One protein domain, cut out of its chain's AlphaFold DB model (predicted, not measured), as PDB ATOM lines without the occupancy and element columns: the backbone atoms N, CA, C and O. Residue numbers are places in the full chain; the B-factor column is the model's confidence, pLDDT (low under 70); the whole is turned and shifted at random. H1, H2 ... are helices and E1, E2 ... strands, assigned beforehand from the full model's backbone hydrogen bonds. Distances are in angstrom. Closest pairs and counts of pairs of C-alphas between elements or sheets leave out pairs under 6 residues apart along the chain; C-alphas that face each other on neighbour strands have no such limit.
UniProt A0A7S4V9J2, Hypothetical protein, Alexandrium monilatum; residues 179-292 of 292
ATOM      1  N   GLU A 179     149.982 155.681 153.990       89.25
ATOM      2  CA  GLU A 179     150.542 156.859 153.346       89.25
ATOM      3  C   GLU A 179     150.917 157.894 154.404       89.25
ATOM      4  O   GLU A 179     150.120 158.223 155.287       89.25
ATOM      5  N   VAL A 180     152.145 158.400 154.330       91.62
ATOM      6  CA  VAL A 180     152.654 159.448 155.215       91.62
ATOM      7  C   VAL A 180     153.232 160.564 154.360       91.62
ATOM      8  O   VAL A 180     154.145 160.339 153.572       91.62
ATOM      9  N   HIS A 181     152.724 161.783 154.527       93.75
ATOM     10  CA  HIS A 181     153.208 162.946 153.789       93.75
ATOM     11  C   HIS A 181     154.136 163.800 154.659       93.75
ATOM     12  O   HIS A 181     153.807 164.140 155.796       93.75
ATOM     13  N   ARG A 182     155.299 164.160 154.115       93.69
ATOM     14  CA  ARG A 182     156.331 164.965 154.775       93.69
ATOM     15  C   ARG A 182     156.789 166.087 153.861       93.69
ATOM     16  O   ARG A 182     157.081 165.852 152.696       93.69
ATOM     17  N   THR A 183     156.952 167.280 154.421       94.94
ATOM     18  CA  THR A 183     157.692 168.365 153.767       94.94
ATOM     19  C   THR A 183     159.039 168.507 154.457       94.94
ATOM     20  O   THR A 183     159.107 168.696 155.671       94.94
ATOM     21  N   ILE A 184     160.112 168.397 153.683       95.38
ATOM     22  CA  ILE A 184     161.495 168.431 154.148       95.38
ATOM     23  C   ILE A 184     162.178 169.640 153.521       95.38
ATOM     24  O   ILE A 184     162.140 169.829 152.310       95.38
ATOM     25  N   THR A 185     162.831 170.465 154.332       96.50
ATOM     26  CA  THR A 185     163.622 171.589 153.825       96.50
ATOM     27  C   THR A 185     165.086 171.186 153.699       96.50
ATOM     28  O   THR A 185     165.754 170.985 154.715       96.50
ATOM     29  N   VAL A 186     165.609 171.144 152.474       95.88
ATOM     30  CA  VAL A 186     167.008 170.783 152.194       95.88
ATOM     31  C   VAL A 186     167.797 171.966 151.613       95.88
ATOM     32  O   VAL A 186     167.223 172.819 150.926       95.88
ATOM     33  N   PRO A 187     169.107 172.073 151.892       95.06
ATOM     34  CA  PRO A 187     169.962 173.056 151.235       95.06
ATOM     35  C   PRO A 187     170.208 172.659 149.772       95.06
ATOM     36  O   PRO A 187     170.613 171.535 149.488       95.06
ATOM     37  N   HIS A 188     170.008 173.588 148.837       93.81
ATOM     38  CA  HIS A 188     170.235 173.369 147.409       93.81
ATOM     39  C   HIS A 188     170.679 174.676 146.737       93.81
ATOM     40  O   HIS A 188     170.006 175.692 146.856       93.81
ATOM     41  N   HIS A 189     171.845 174.686 146.079       92.62
ATOM     42  CA  HIS A 189     172.413 175.875 145.412       92.62
ATOM     43  C   HIS A 189     172.434 177.169 146.257       92.62
ATOM     44  O   HIS A 189     172.218 178.266 145.749       92.62
ATOM     45  N   GLY A 190     172.709 177.053 147.560       93.38
ATOM     46  CA  GLY A 190     172.769 178.203 148.469       93.38
ATOM     47  C   GLY A 190     171.405 178.739 148.918       93.38
ATOM     48  O   GLY A 190     171.363 179.674 149.715       93.38
ATOM     49  N   SER A 191     170.301 178.136 148.472       94.25
ATOM     50  CA  SER A 191     168.955 178.388 148.982       94.25
ATOM     51  C   SER A 191     168.430 177.186 149.776       94.25
ATOM     52  O   SER A 191     169.033 176.108 149.810       94.25
ATOM     53  N   ARG A 192     167.307 177.382 150.472       96.50
ATOM     54  CA  ARG A 192     166.539 176.303 151.101       96.50
ATOM     55  C   ARG A 192     165.402 175.938 150.159       96.50
ATOM     56  O   ARG A 192     164.623 176.816 149.800       96.50
ATOM     57  N   THR A 193     165.325 174.674 149.765       95.75
ATOM     58  CA  THR A 193     164.264 174.161 148.892       95.75
ATOM     59  C   THR A 193     163.378 173.215 149.687       95.75
ATOM     60  O   THR A 193     163.880 172.396 150.461       95.75
ATOM     61  N   GLU A 194     162.065 173.356 149.532       97.25
ATOM     62  CA  GLU A 194     161.097 172.412 150.081       97.25
ATOM     63  C   GLU A 194     160.980 171.204 149.156       97.25
ATOM     64  O   GLU A 194     160.850 171.338 147.942       97.25
ATOM     65  N   MET A 195     161.056 170.025 149.755       96.00
ATOM     66  CA  MET A 195     160.937 168.736 149.108       96.00
ATOM     67  C   MET A 195     159.787 167.988 149.769       96.00
ATOM     68  O   MET A 195     159.787 167.780 150.982       96.00
ATOM     69  N   HIS A 196     158.795 167.608 148.977       95.88
ATOM     70  CA  HIS A 196     157.651 166.832 149.430       95.88
ATOM     71  C   HIS A 196     157.960 165.351 149.255       95.88
ATOM     72  O   HIS A 196     158.311 164.922 148.158       95.88
ATOM     73  N   CYS A 197     157.831 164.588 150.333       95.62
ATOM     74  CA  CYS A 197     158.009 163.146 150.361       95.62
ATOM     75  C   CYS A 197     156.671 162.491 150.706       95.62
ATOM     76  O   CYS A 197     156.129 162.721 151.790       95.62
ATOM     77  N   HIS A 198     156.157 161.661 149.807       94.62
ATOM     78  CA  HIS A 198     154.966 160.851 150.009       94.62
ATOM     79  C   HIS A 198     155.389 159.400 150.232       94.62
ATOM     80  O   HIS A 198     155.786 158.704 149.301       94.62
ATOM     81  N   LEU A 199     155.414 158.975 151.493       95.00
ATOM     82  CA  LEU A 199     155.895 157.661 151.895       95.00
ATOM     83  C   LEU A 199     154.753 156.649 151.877       95.00
ATOM     84  O   LEU A 199     153.744 156.835 152.548       95.00
ATOM     85  N   HIS A 200     154.970 155.548 151.173       92.81
ATOM     86  CA  HIS A 200     154.091 154.400 151.054       92.81
ATOM     87  C   HIS A 200     154.709 153.203 151.775       92.81
ATOM     88  O   HIS A 200     155.815 152.768 151.447       92.81
ATOM     89  N   ILE A 201     153.983 152.630 152.732       93.56
ATOM     90  CA  ILE A 201     154.297 151.319 153.306       93.56
ATOM     91  C   ILE A 201     153.439 150.288 152.574       93.56
ATOM     92  O   ILE A 201     152.216 150.328 152.660       93.56
ATOM     93  N   TRP A 202     154.072 149.370 151.846       89.19
ATOM     94  CA  TRP A 202     153.371 148.406 150.989       89.19
ATOM     95  C   TRP A 202     152.908 147.162 151.743       89.19
ATOM     96  O   TRP A 202     151.840 146.601 151.482       89.19
ATOM     97  N   SER A 203     153.749 146.688 152.659       90.31
ATOM     98  CA  SER A 203     153.489 145.467 153.415       90.31
ATOM     99  C   SER A 203     154.404 145.376 154.623       90.31
ATOM    100  O   SER A 203     155.579 145.741 154.529       90.31
ATOM    101  N   VAL A 204     153.884 144.788 155.698       92.69
ATOM    102  CA  VAL A 204     154.658 144.368 156.868       92.69
ATOM    103  C   VAL A 204     154.441 142.869 157.079       92.69
ATOM    104  O   VAL A 204     153.312 142.378 157.003       92.69
ATOM    105  N   TRP A 205     155.521 142.127 157.305       93.06
ATOM    106  CA  TRP A 205     155.510 140.670 157.445       93.06
ATOM    107  C   TRP A 205     156.374 140.227 158.631       93.06
ATOM    108  O   TRP A 205     157.306 140.935 159.002       93.06
ATOM    109  N   PRO A 206     156.110 139.061 159.240       92.94
ATOM    110  CA  PRO A 206     156.998 138.508 160.260       92.94
ATOM    111  C   PRO A 206     158.288 137.953 159.626       92.94
ATOM    112  O   PRO A 206     158.231 137.264 158.610       92.94
ATOM    113  N   GLU A 207     159.449 138.206 160.237       88.19
ATOM    114  CA  GLU A 207     160.756 137.641 159.829       88.19
ATOM    115  C   GLU A 207     161.273 136.550 160.790       88.19
ATOM    116  O   GLU A 207     162.293 135.914 160.530       88.19
ATOM    117  N   GLY A 208     160.533 136.273 161.871       84.62
ATOM    118  CA  GLY A 208     160.910 135.327 162.928       84.62
ATOM    119  C   GLY A 208     161.619 136.010 164.104       84.62
ATOM    120  O   GLY A 208     161.960 137.187 164.034       84.62
ATOM    121  N   PHE A 209     161.801 135.286 165.216       87.25
ATOM    122  CA  PHE A 209     162.509 135.764 166.423       87.25
ATOM    123  C   PHE A 209     162.027 137.117 166.984       87.25
ATOM    124  O   PHE A 209     162.831 137.910 167.467       87.25
ATOM    125  N   GLY A 210     160.722 137.397 166.907       86.81
ATOM    126  CA  GLY A 210     160.175 138.677 167.374       86.81
ATOM    127  C   GLY A 210     160.618 139.869 166.519       86.81
ATOM    128  O   GLY A 210     160.831 140.963 167.039       86.81
ATOM    129  N   SER A 211     160.810 139.657 165.214       91.75
ATOM    130  CA  SER A 211     161.099 140.715 164.246       91.75
ATOM    131  C   SER A 211     160.105 140.714 163.087       91.75
ATOM    132  O   SER A 211     159.518 139.683 162.732       91.75
ATOM    133  N   CYS A 212     159.920 141.890 162.494       93.94
ATOM    134  CA  CYS A 212     159.083 142.109 161.325       93.94
ATOM    135  C   CYS A 212     159.887 142.789 160.216       93.94
ATOM    136  O   CYS A 212     160.667 143.699 160.479       93.94
ATOM    137  N   GLY A 213     159.657 142.383 158.974       94.12
ATOM    138  CA  GLY A 213     160.134 143.071 157.785       94.12
ATOM    139  C   GLY A 213     159.065 144.011 157.238       94.12
ATOM    140  O   GLY A 213     157.868 143.770 157.398       94.12
ATOM    141  N   CYS A 214     159.487 145.091 156.592       94.94
ATOM    142  CA  CYS A 214     158.605 146.071 155.974       94.94
ATOM    143  C   CYS A 214     159.168 146.528 154.627       94.94
ATOM    144  O   CYS A 214     160.356 146.820 154.533       94.94
ATOM    145  N   SER A 215     158.317 146.636 153.605       94.88
ATOM    146  CA  SER A 215     158.664 147.206 152.295       94.88
ATOM    147  C   SER A 215     158.051 148.590 152.172       94.88
ATOM    148  O   SER A 215     156.857 148.757 152.437       94.88
ATOM    149  N   TRP A 216     158.846 149.569 151.747       95.38
ATOM    150  CA  TRP A 216     158.413 150.957 151.650       95.38
ATOM    151  C   TRP A 216     159.009 151.671 150.434       95.38
ATOM    152  O   TRP A 216     160.052 151.281 149.905       95.38
ATOM    153  N   GLN A 217     158.329 152.729 150.013       95.94
ATOM    154  CA  GLN A 217     158.737 153.653 148.960       95.94
ATOM    155  C   GLN A 217     158.406 155.074 149.407       95.94
ATOM    156  O   GLN A 217     157.482 155.274 150.182       95.94
ATOM    157  N   ALA A 218     159.142 156.058 148.924       96.19
ATOM    158  CA  ALA A 218     158.820 157.461 149.057       96.19
ATOM    159  C   ALA A 218     158.887 158.120 147.682       96.19
ATOM    160  O   ALA A 218     159.944 158.105 147.050       96.19
ATOM    161  N   ASP A 219     157.776 158.706 147.249       95.19
ATOM    162  CA  ASP A 219     157.729 159.567 146.073       95.19
ATOM    163  C   ASP A 219     158.156 160.977 146.481       95.19
ATOM    164  O   ASP A 219     157.727 161.497 147.510       95.19
ATOM    165  N   VAL A 220     159.043 161.587 145.704       96.06
ATOM    166  CA  VAL A 220     159.758 162.809 146.068       96.06
ATOM    167  C   VAL A 220     159.585 163.864 144.985       96.06
ATOM    168  O   VAL A 220     159.900 163.629 143.817       96.06
ATOM    169  N   SER A 221     159.139 165.057 145.380       95.00
ATOM    170  CA  SER A 221     158.958 166.189 144.472       95.00
ATOM    171  C   SER A 221     159.315 167.532 145.132       95.00
ATOM    172  O   SER A 221     158.742 167.860 146.172       95.00
ATOM    173  N   PRO A 222     160.220 168.341 144.546       96.06
ATOM    174  CA  PRO A 222     161.106 167.984 143.439       96.06
ATOM    175  C   PRO A 222     162.178 166.974 143.882       96.06
ATOM    176  O   PRO A 222     162.589 166.956 145.040       96.06
ATOM    177  N   TRP A 223     162.687 166.166 142.948       96.12
ATOM    178  CA  TRP A 223     163.891 165.374 143.200       96.12
ATOM    179  C   TRP A 223     165.117 166.289 143.234       96.12
ATOM    180  O   TRP A 223     165.415 166.955 142.240       96.12
ATOM    181  N   ILE A 224     165.843 166.302 144.351       96.44
ATOM    182  CA  ILE A 224     167.056 167.109 144.522       96.44
ATOM    183  C   ILE A 224     168.265 166.162 144.602       96.44
ATOM    184  O   ILE A 224     168.479 165.535 145.642       96.44
ATOM    185  N   PRO A 225     169.065 166.036 143.525       96.00
ATOM    186  CA  PRO A 225     170.230 165.154 143.490       96.00
ATOM    187  C   PRO A 225     171.197 165.394 144.652       96.00
ATOM    188  O   PRO A 225     171.625 166.525 144.886       96.00
ATOM    189  N   GLY A 226     171.556 164.329 145.373       96.44
ATOM    190  CA  GLY A 226     172.486 164.411 146.500       96.44
ATOM    191  C   GLY A 226     171.933 165.121 147.737       96.44
ATOM    192  O   GLY A 226     172.702 165.374 148.664       96.44
ATOM    193  N   ALA A 227     170.636 165.452 147.777       97.06
ATOM    194  CA  ALA A 227     170.029 166.022 148.971       97.06
ATOM    195  C   ALA A 227     170.176 165.067 150.153       97.06
ATOM    196  O   ALA A 227     169.889 163.873 150.039       97.06
ATOM    197  N   GLU A 228     170.595 165.624 151.287       97.50
ATOM    198  CA  GLU A 228     170.674 164.916 152.555       97.50
ATOM    199  C   GLU A 228     169.569 165.374 153.493       97.50
ATOM    200  O   GLU A 228     169.348 166.573 153.674       97.50
ATOM    201  N   PHE A 229     168.907 164.415 154.127       96.81
ATOM    202  CA  PHE A 229     167.910 164.685 155.151       96.81
ATOM    203  C   PHE A 229     167.834 163.541 156.153       96.81
ATOM    204  O   PHE A 229     168.304 162.430 155.901       96.81
ATOM    205  N   ASP A 230     167.243 163.844 157.303       96.75
ATOM    206  CA  ASP A 230     167.068 162.888 158.382       96.75
ATOM    207  C   ASP A 230     165.654 162.300 158.311       96.75
ATOM    208  O   ASP A 230     164.664 163.025 158.198       96.75
ATOM    209  N   LEU A 231     165.572 160.975 158.365       95.69
ATOM    210  CA  LEU A 231     164.340 160.210 158.450       95.69
ATOM    211  C   LEU A 231     164.250 159.589 159.843       95.69
ATOM    212  O   LEU A 231     165.154 158.864 160.262       95.69
ATOM    213  N   GLN A 232     163.161 159.865 160.556       96.94
ATOM    214  CA  GLN A 232     162.916 159.270 161.863       96.94
ATOM    215  C   GLN A 232     162.249 157.900 161.697       96.94
ATOM    216  O   GLN A 232     161.122 157.785 161.220       96.94
ATOM    217  N   LEU A 233     162.951 156.854 162.114       96.06
ATOM    218  CA  LEU A 233     162.473 155.478 162.173       96.06
ATOM    219  C   LEU A 233     162.320 155.037 163.637       96.06
ATOM    220  O   LEU A 233     162.819 155.711 164.547       96.06
ATOM    221  N   PRO A 234     161.636 153.910 163.903       95.44
ATOM    222  CA  PRO A 234     161.683 153.282 165.216       95.44
ATOM    223  C   PRO A 234     163.129 152.966 165.631       95.44
ATOM    224  O   PRO A 234     163.969 152.643 164.790       95.44
ATOM    225  N   ALA A 235     163.422 153.028 166.930       93.44
ATOM    226  CA  ALA A 235     164.731 152.633 167.450       93.44
ATOM    227  C   ALA A 235     165.064 151.177 167.071       93.44
ATOM    228  O   ALA A 235     164.171 150.330 166.988       93.44
ATOM    229  N   ASN A 236     166.353 150.888 166.865       90.31
ATOM    230  CA  ASN A 236     166.854 149.581 166.410       90.31
ATOM    231  C   ASN A 236     166.261 149.094 165.072       90.31
ATOM    232  O   ASN A 236     166.226 147.890 164.817       90.31
ATOM    233  N   CYS A 237     165.775 150.010 164.229       93.94
ATOM    234  CA  CYS A 237     165.365 149.695 162.867       93.94
ATOM    235  C   CYS A 237     166.600 149.479 161.976       93.94
ATOM    236  O   CYS A 237     167.521 150.294 161.973       93.94
ATOM    237  N   ASP A 238     166.605 148.383 161.223       93.75
ATOM    238  CA  ASP A 238     167.665 148.015 160.284       93.75
ATOM    239  C   ASP A 238     167.213 148.301 158.847       93.75
ATOM    240  O   ASP A 238     166.126 147.890 158.452       93.75
ATOM    241  N   VAL A 239     168.017 149.001 158.048       95.12
ATOM    242  CA  VAL A 239     167.646 149.383 156.674       95.12
ATOM    243  C   VAL A 239     168.371 148.475 155.692       95.12
ATOM    244  O   VAL A 239     169.595 148.390 155.690       95.12
ATOM    245  N   ARG A 240     167.611 147.812 154.819       94.00
ATOM    246  CA  ARG A 240     168.110 146.800 153.882       94.00
ATOM    247  C   ARG A 240     167.686 147.121 152.458       94.00
ATOM    248  O   ARG A 240     166.551 147.525 152.220       94.00
ATOM    249  N   ASN A 241     168.560 146.839 151.492       93.44
ATOM    250  CA  ASN A 241     168.266 146.963 150.058       93.44
ATOM    251  C   ASN A 241     167.688 148.342 149.684       93.44
ATOM    252  O   ASN A 241     166.680 148.419 148.980       93.44
ATOM    253  N   LEU A 242     168.282 149.414 150.215       95.75
ATOM    254  CA  LEU A 242     167.903 150.775 149.848       95.75
ATOM    255  C   LEU A 242     168.256 151.008 148.370       95.75
ATOM    256  O   LEU A 242     169.353 150.657 147.934       95.75
ATOM    257  N   TRP A 243     167.331 151.575 147.607       95.81
ATOM    258  CA  TRP A 243     167.501 151.890 146.189       95.81
ATOM    259  C   TRP A 243     167.201 153.369 145.931       95.81
ATOM    260  O   TRP A 243     166.427 153.996 146.653       95.81
ATOM    261  N   SER A 244     167.860 153.940 144.916       95.88
ATOM    262  CA  SER A 244     167.830 155.377 144.571       95.88
ATOM    263  C   SER A 244     168.217 156.337 145.710       95.88
ATOM    264  O   SER A 244     167.997 157.543 145.623       95.88
ATOM    265  N   ALA A 245     168.840 155.820 146.765       96.88
ATOM    266  CA  ALA A 245     169.386 156.575 147.878       96.88
ATOM    267  C   ALA A 245     170.460 155.739 148.593       96.88
ATOM    268  O   ALA A 245     170.526 154.521 148.415       96.88
ATOM    269  N   GLU A 246     171.278 156.380 149.422       97.06
ATOM    270  CA  GLU A 246     172.252 155.716 150.291       97.06
ATOM    271  C   GLU A 246     172.110 156.175 151.748       97.06
ATOM    272  O   GLU A 246     171.675 157.294 152.035       97.06
ATOM    273  N   VAL A 247     172.489 155.300 152.681       97.19
ATOM    274  CA  VAL A 247     172.543 155.630 154.108       97.19
ATOM    275  C   VAL A 247     173.871 156.319 154.402       97.19
ATOM    276  O   VAL A 247     174.926 155.695 154.331       97.19
ATOM    277  N   VAL A 248     173.820 157.596 154.780       97.25
ATOM    278  CA  VAL A 248     175.006 158.363 155.200       97.25
ATOM    279  C   VAL A 248     175.355 158.053 156.653       97.25
ATOM    280  O   VAL A 248     176.524 157.922 157.012       97.25
ATOM    281  N   ARG A 249     174.334 157.959 157.511       96.38
ATOM    282  CA  ARG A 249     174.481 157.656 158.938       96.38
ATOM    283  C   ARG A 249     173.188 157.048 159.469       96.38
ATOM    284  O   ARG A 249     172.112 157.534 159.150       96.38
ATOM    285  N   ALA A 250     173.306 156.059 160.343       95.25
ATOM    286  CA  ALA A 250     172.214 155.566 161.175       95.25
ATOM    287  C   ALA A 250     172.632 155.669 162.643       95.25
ATOM    288  O   ALA A 250     173.795 155.411 162.965       95.25
ATOM    289  N   ASP A 251     171.720 156.058 163.528       94.25
ATOM    290  CA  ASP A 251     171.954 155.992 164.969       94.25
ATOM    291  C   ASP A 251     170.961 155.086 165.703       94.25
ATOM    292  O   ASP A 251     169.935 154.663 165.173       94.25
ATOM    293  N   GLN A 252     171.303 154.757 166.951       91.06
ATOM    294  CA  GLN A 252     170.525 153.840 167.788       91.06
ATOM    295  C   GLN A 252     169.146 154.406 168.170       91.06
ATOM    296  O   GLN A 252     168.254 153.645 168.538       91.06
ATOM    297  N   ASN A 253     168.950 155.725 168.040       93.88
ATOM    298  CA  ASN A 253     167.676 156.389 168.308       93.88
ATOM    299  C   ASN A 253     166.731 156.341 167.097       93.88
ATOM    300  O   ASN A 253     165.635 156.897 167.152       93.88
ATOM    301  N   GLY A 254     167.142 155.683 166.009       93.12
ATOM    302  CA  GLY A 254     166.343 155.543 164.800       93.12
ATOM    303  C   GLY A 254     166.424 156.750 163.870       93.12
ATOM    304  O   GLY A 254     165.619 156.835 162.948       93.12
ATOM    305  N   VAL A 255     167.370 157.676 164.066       96.19
ATOM    306  CA  VAL A 255     167.604 158.742 163.084       96.19
ATOM    307  C   VAL A 255     168.471 158.189 161.959       96.19
ATOM    308  O   VAL A 255     169.624 157.796 162.164       96.19
ATOM    309  N   LEU A 256     167.911 158.180 160.753       96.25
ATOM    310  CA  LEU A 256     168.575 157.737 159.537       96.25
ATOM    311  C   LEU A 256     168.839 158.936 158.623       96.25
ATOM    312  O   LEU A 256     167.915 159.487 158.035       96.25
ATOM    313  N   LYS A 257     170.105 159.322 158.465       97.31
ATOM    314  CA  LYS A 257     170.512 160.312 157.469       97.31
ATOM    315  C   LYS A 257     170.645 159.635 156.111       97.31
ATOM    316  O   LYS A 257     171.500 158.762 155.933       97.31
ATOM    317  N   ILE A 258     169.818 160.057 155.167       97.38
ATOM    318  CA  ILE A 258     169.753 159.525 153.806       97.38
ATOM    319  C   ILE A 258     170.287 160.573 152.836       97.38
ATOM    320  O   ILE A 258     170.010 161.758 153.010       97.38
ATOM    321  N   ARG A 259     171.015 160.129 151.806       97.75
ATOM    322  CA  ARG A 259     171.383 160.937 150.640       97.75
ATOM    323  C   ARG A 259     170.685 160.398 149.398       97.75
ATOM    324  O   ARG A 259     170.817 159.214 149.089       97.75
ATOM    325  N   LEU A 260     169.959 161.253 148.680       97.62
ATOM    326  CA  LEU A 260     169.324 160.876 147.413       97.62
ATOM    327  C   LEU A 260     170.362 160.618 146.320       97.62
ATOM    328  O   LEU A 260     171.388 161.301 146.249       97.62
ATOM    329  N   ALA A 261     170.073 159.665 145.434       95.75
ATOM    330  CA  ALA A 261     170.923 159.385 144.285       95.75
ATOM    331  C   ALA A 261     171.106 160.627 143.381       95.75
ATOM    332  O   ALA A 261     170.222 161.487 143.288       95.75
ATOM    333  N   PRO A 262     172.249 160.737 142.678       95.75
ATOM    334  CA  PRO A 262     172.546 161.896 141.843       95.75
ATOM    335  C   PRO A 262     171.737 161.956 140.532       95.75
ATOM    336  O   PRO A 262     171.809 162.959 139.825       95.75
ATOM    337  N   TRP A 263     170.975 160.914 140.187       90.88
ATOM    338  CA  TRP A 263     170.109 160.875 139.004       90.88
ATOM    339  C   TRP A 263     168.625 160.993 139.404       90.88
ATOM    340  O   TRP A 263     168.251 160.528 140.479       90.88
ATOM    341  N   PRO A 264     167.766 161.611 138.572       84.69
ATOM    342  CA  PRO A 264     166.357 161.816 138.895       84.69
ATOM    343  C   PRO A 264     165.554 160.518 138.753       84.69
ATOM    344  O   PRO A 264     165.366 160.025 137.644       84.69
ATOM    345  N   THR A 265     165.058 159.976 139.868       82.06
ATOM    346  CA  THR A 265     164.199 158.773 139.878       82.06
ATOM    347  C   THR A 265     162.779 159.035 140.346       82.06
ATOM    348  O   THR A 265     161.956 158.131 140.274       82.06
ATOM    349  N   THR A 266     162.472 160.243 140.831       89.56
ATOM    350  CA  THR A 266     161.187 160.638 141.456       89.56
ATOM    351  C   THR A 266     160.769 159.835 142.688       89.56
ATOM    352  O   THR A 266     159.899 160.287 143.417       89.56
ATOM    353  N   CYS A 267     161.413 158.710 142.988       95.25
ATOM    354  CA  CYS A 267     161.174 157.927 144.189       95.25
ATOM    355  C   CYS A 267     162.446 157.226 144.686       95.25
ATOM    356  O   CYS A 267     163.411 157.021 143.938       95.25
ATOM    357  N   PHE A 268     162.439 156.862 145.963       96.69
ATOM    358  CA  PHE A 268     163.429 155.994 146.601       96.69
ATOM    359  C   PHE A 268     162.729 155.053 147.581       96.69
ATOM    360  O   PHE A 268     161.580 155.283 147.950       96.69
ATOM    361  N   GLY A 269     163.384 153.984 148.017       96.12
ATOM    362  CA  GLY A 269     162.747 153.041 148.931       96.12
ATOM    363  C   GLY A 269     163.647 151.883 149.300       96.12
ATOM    364  O   GLY A 269     164.839 151.880 148.996       96.12
ATOM    365  N   GLY A 270     163.081 150.889 149.974       96.19
ATOM    366  CA  GLY A 270     163.831 149.718 150.401       96.19
ATOM    367  C   GLY A 270     163.041 148.829 151.347       96.19
ATOM    368  O   GLY A 270     161.810 148.843 151.377       96.19
ATOM    369  N   ASN A 271     163.774 148.048 152.134       96.25
ATOM    370  CA  ASN A 271     163.216 147.204 153.179       96.25
ATOM    371  C   ASN A 271     163.703 147.667 154.555       96.25
ATOM    372  O   ASN A 271     164.817 148.170 154.694       96.25
ATOM    373  N   LEU A 272     162.875 147.471 155.573       95.75
ATOM    374  CA  LEU A 272     163.197 147.739 156.970       95.75
ATOM    375  C   LEU A 272     163.042 146.456 157.786       95.75
ATOM    376  O   LEU A 272     162.062 145.737 157.606       95.75
ATOM    377  N   GLY A 273     163.979 146.197 158.690       95.12
ATOM    378  CA  GLY A 273     163.862 145.230 159.773       95.12
ATOM    379  C   GLY A 273     163.466 145.952 161.059       95.12
ATOM    380  O   GLY A 273     164.152 146.866 161.504       95.12
ATOM    381  N   LEU A 274     162.352 145.547 161.655       94.25
ATOM    382  CA  LEU A 274     161.752 146.148 162.842       94.25
ATOM    383  C   LEU A 274     161.754 145.126 163.981       94.25
ATOM    384  O   LEU A 274     161.379 143.971 163.781       94.25
ATOM    385  N   GLN A 275     162.111 145.548 165.193       92.50
ATOM    386  CA  GLN A 275     161.914 144.716 166.383       92.50
ATOM    387  C   GLN A 275     160.450 144.769 166.845       92.50
ATOM    388  O   GLN A 275     159.873 145.849 167.023       92.50
ATOM    389  N   GLY A 276     159.854 143.601 167.067       87.50
ATOM    390  CA  GLY A 276     158.496 143.447 167.571       87.50
ATOM    391  C   GLY A 276     157.852 142.119 167.179       87.50
ATOM    392  O   GLY A 276     158.080 141.580 166.097       87.50
ATOM    393  N   ASP A 277     156.988 141.626 168.065       81.62
ATOM    394  CA  ASP A 277     156.380 140.297 167.942       81.62
ATOM    395  C   ASP A 277     155.191 140.244 166.972       81.62
ATOM    396  O   ASP A 277     154.724 139.157 166.631       81.62
ATOM    397  N   HIS A 278     154.674 141.398 166.526       90.88
ATOM    398  CA  HIS A 278     153.459 141.461 165.715       90.88
ATOM    399  C   HIS A 278     153.541 142.507 164.584       90.88
ATOM    400  O   HIS A 278     153.716 143.696 164.880       90.88
ATOM    401  N   PRO A 279     153.303 142.125 163.308       90.69
ATOM    402  CA  PRO A 279     153.381 143.028 162.153       90.69
ATOM    403  C   PRO A 279     152.527 144.292 162.275       90.69
ATOM    404  O   PRO A 279     152.985 145.374 161.926       90.69
ATOM    405  N   GLY A 280     151.311 144.181 162.822       89.19
ATOM    406  CA  GLY A 280     150.432 145.342 163.022       89.19
ATOM    407  C   GLY A 280     151.025 146.393 163.969       89.19
ATOM    408  O   GLY A 280     150.995 147.578 163.666       89.19
ATOM    409  N   VAL A 281     151.662 145.958 165.062       91.06
ATOM    410  CA  VAL A 281     152.308 146.870 166.023       91.06
ATOM    411  C   VAL A 281     153.553 147.504 165.400       91.06
ATOM    412  O   VAL A 281     153.821 148.687 165.599       91.06
ATOM    413  N   CYS A 282     154.315 146.732 164.622       92.75
ATOM    414  CA  CYS A 282     155.458 147.250 163.876       92.75
ATOM    415  C   CYS A 282     155.031 148.301 162.839       92.75
ATOM    416  O   CYS A 282     155.689 149.335 162.738       92.75
ATOM    417  N   ALA A 283     153.920 148.073 162.132       91.50
ATOM    418  CA  ALA A 283     153.350 149.038 161.198       91.50
ATOM    419  C   ALA A 283     152.962 150.343 161.912       91.50
ATOM    420  O   ALA A 283     153.418 151.408 161.514       91.50
ATOM    421  N   GLU A 284     152.204 150.272 163.010       91.31
ATOM    422  CA  GLU A 284     151.797 151.453 163.790       91.31
ATOM    423  C   GLU A 284     152.995 152.272 164.290       91.31
ATOM    424  O   GLU A 284     153.024 153.494 164.136       91.31
ATOM    425  N   ARG A 285     154.024 151.608 164.837       93.50
ATOM    426  CA  ARG A 285     155.260 152.274 165.287       93.50
ATOM    427  C   ARG A 285     155.994 152.954 164.142       93.50
ATOM    428  O   ARG A 285     156.508 154.057 164.322       93.50
ATOM    429  N   LEU A 286     156.062 152.297 162.986       93.81
ATOM    430  CA  LEU A 286     156.701 152.860 161.806       93.81
ATOM    431  C   LEU A 286     155.958 154.113 161.338       93.81
ATOM    432  O   LEU A 286     156.591 155.138 161.120       93.81
ATOM    433  N   VAL A 287     154.628 154.073 161.270       92.56
ATOM    434  CA  VAL A 287     153.797 155.233 160.909       92.56
ATOM    435  C   VAL A 287     153.985 156.376 161.891       92.56
ATOM    436  O   VAL A 287     154.163 157.518 161.475       92.56
ATOM    437  N   GLN A 288     153.978 156.081 163.190       94.25
ATOM    438  CA  GLN A 288     154.179 157.085 164.227       94.25
ATOM    439  C   GLN A 288     155.548 157.763 164.095       94.25
ATOM    440  O   GLN A 288     155.618 158.991 164.119       94.25
ATOM    441  N   ALA A 289     156.619 156.984 163.910       94.19
ATOM    442  CA  ALA A 289     157.965 157.516 163.703       94.19
ATOM    443  C   ALA A 289     158.058 158.343 162.411       94.19
ATOM    444  O   ALA A 289     158.565 159.460 162.416       94.19
ATOM    445  N   LEU A 290     157.479 157.837 161.319       91.94
ATOM    446  CA  LEU A 290     157.470 158.518 160.031       91.94
ATOM    447  C   LEU A 290     156.567 159.746 159.999       91.94
ATOM    448  O   LEU A 290     156.759 160.558 159.104       91.94
ATOM    449  N   SER A 291     155.652 159.941 160.952       89.44
ATOM    450  CA  SER A 291     154.748 161.105 160.994       89.44
ATOM    451  C   SER A 291     155.236 162.263 161.875       89.44
ATOM    452  O   SER A 291     154.805 163.390 161.649       89.44
ATOM    453  N   GLY A 292     156.093 162.004 162.874       83.38
ATOM    454  CA  GLY A 292     156.605 163.017 163.821       83.38
ATOM    455  C   GLY A 292     157.847 163.750 163.343       83.38
ATOM    456  O   GLY A 292     157.781 164.961 163.058       83.38
TER     457      GLY A 292
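This is residues 179 to 292 of the 292 residues of the protein "Hypothetical protein" of Alexandrium monilatum (UniProt A0A7S4V9J2). A long, curled sheet of five strands, E1, E2, E3, E8 and E5, bends partly round a small sheet of three, E4, E7 and E6, while helix H1 packs on the long sheet beside E4. The long hairpin of E1 and E2 makes one end of the elongated shape. The printed part has 114 residues, with eight named strands followed by one named helix; it is mostly strand, and both sheets are antiparallel. It is compact, with a radius of gyration of the C-alphas of 14.0 A, and spans 46 by 24 by 24 A.

E1, residues 179 to 188, begins at C-alpha 179 (150.542, 156.859, 153.346) and is 26.4 A long. E2, residues 191 to 208, is 46.0 A long and bends by 68 degrees at residue 205. E3 is residues 211 to 221, 32.3 A; E4 228 to 232; E5 238 to 243; E6 245 to 250; E7 255 to 260; E8 267 to 275, 25.8 A. H1, residues 279 to 291, ends at C-alpha 291 (154.748, 161.105, 160.994), 18.2 A from its first.

The meander E1, E2, E3, each strand the antiparallel neighbour of the one before, has N 184 and O 195 at 2.8 A and N 200 and O 217 at 2.7 A. E3 pairs with E8, N 218 and O 268 at 2.7 A, and E8 with edge strand E5, N 273 and O 238 at 2.7 A. In the small sheet, N 231 and O 256 of E4 and E7 are 2.8 A apart, and N 248 and O 257 of the hairpin E6 and E7 2.8 A. The closest C-alphas of E1 and E4, Val 186 and Phe 229, are 6.8 A apart. H1 is on one face of the long sheet, in two layers, a helix layer and a sheet layer; its closest C-alphas to E2 are Pro 279 and Val 204, 5.6 A. Every O i to N i+4 pair in H1 is within hydrogen-bond range.

The farthest C-alphas, Gly 190 and Phe 209, are 47.2 A apart. The printed part has no cut, no link is long, and no printed residue is under 70 in pLDDT.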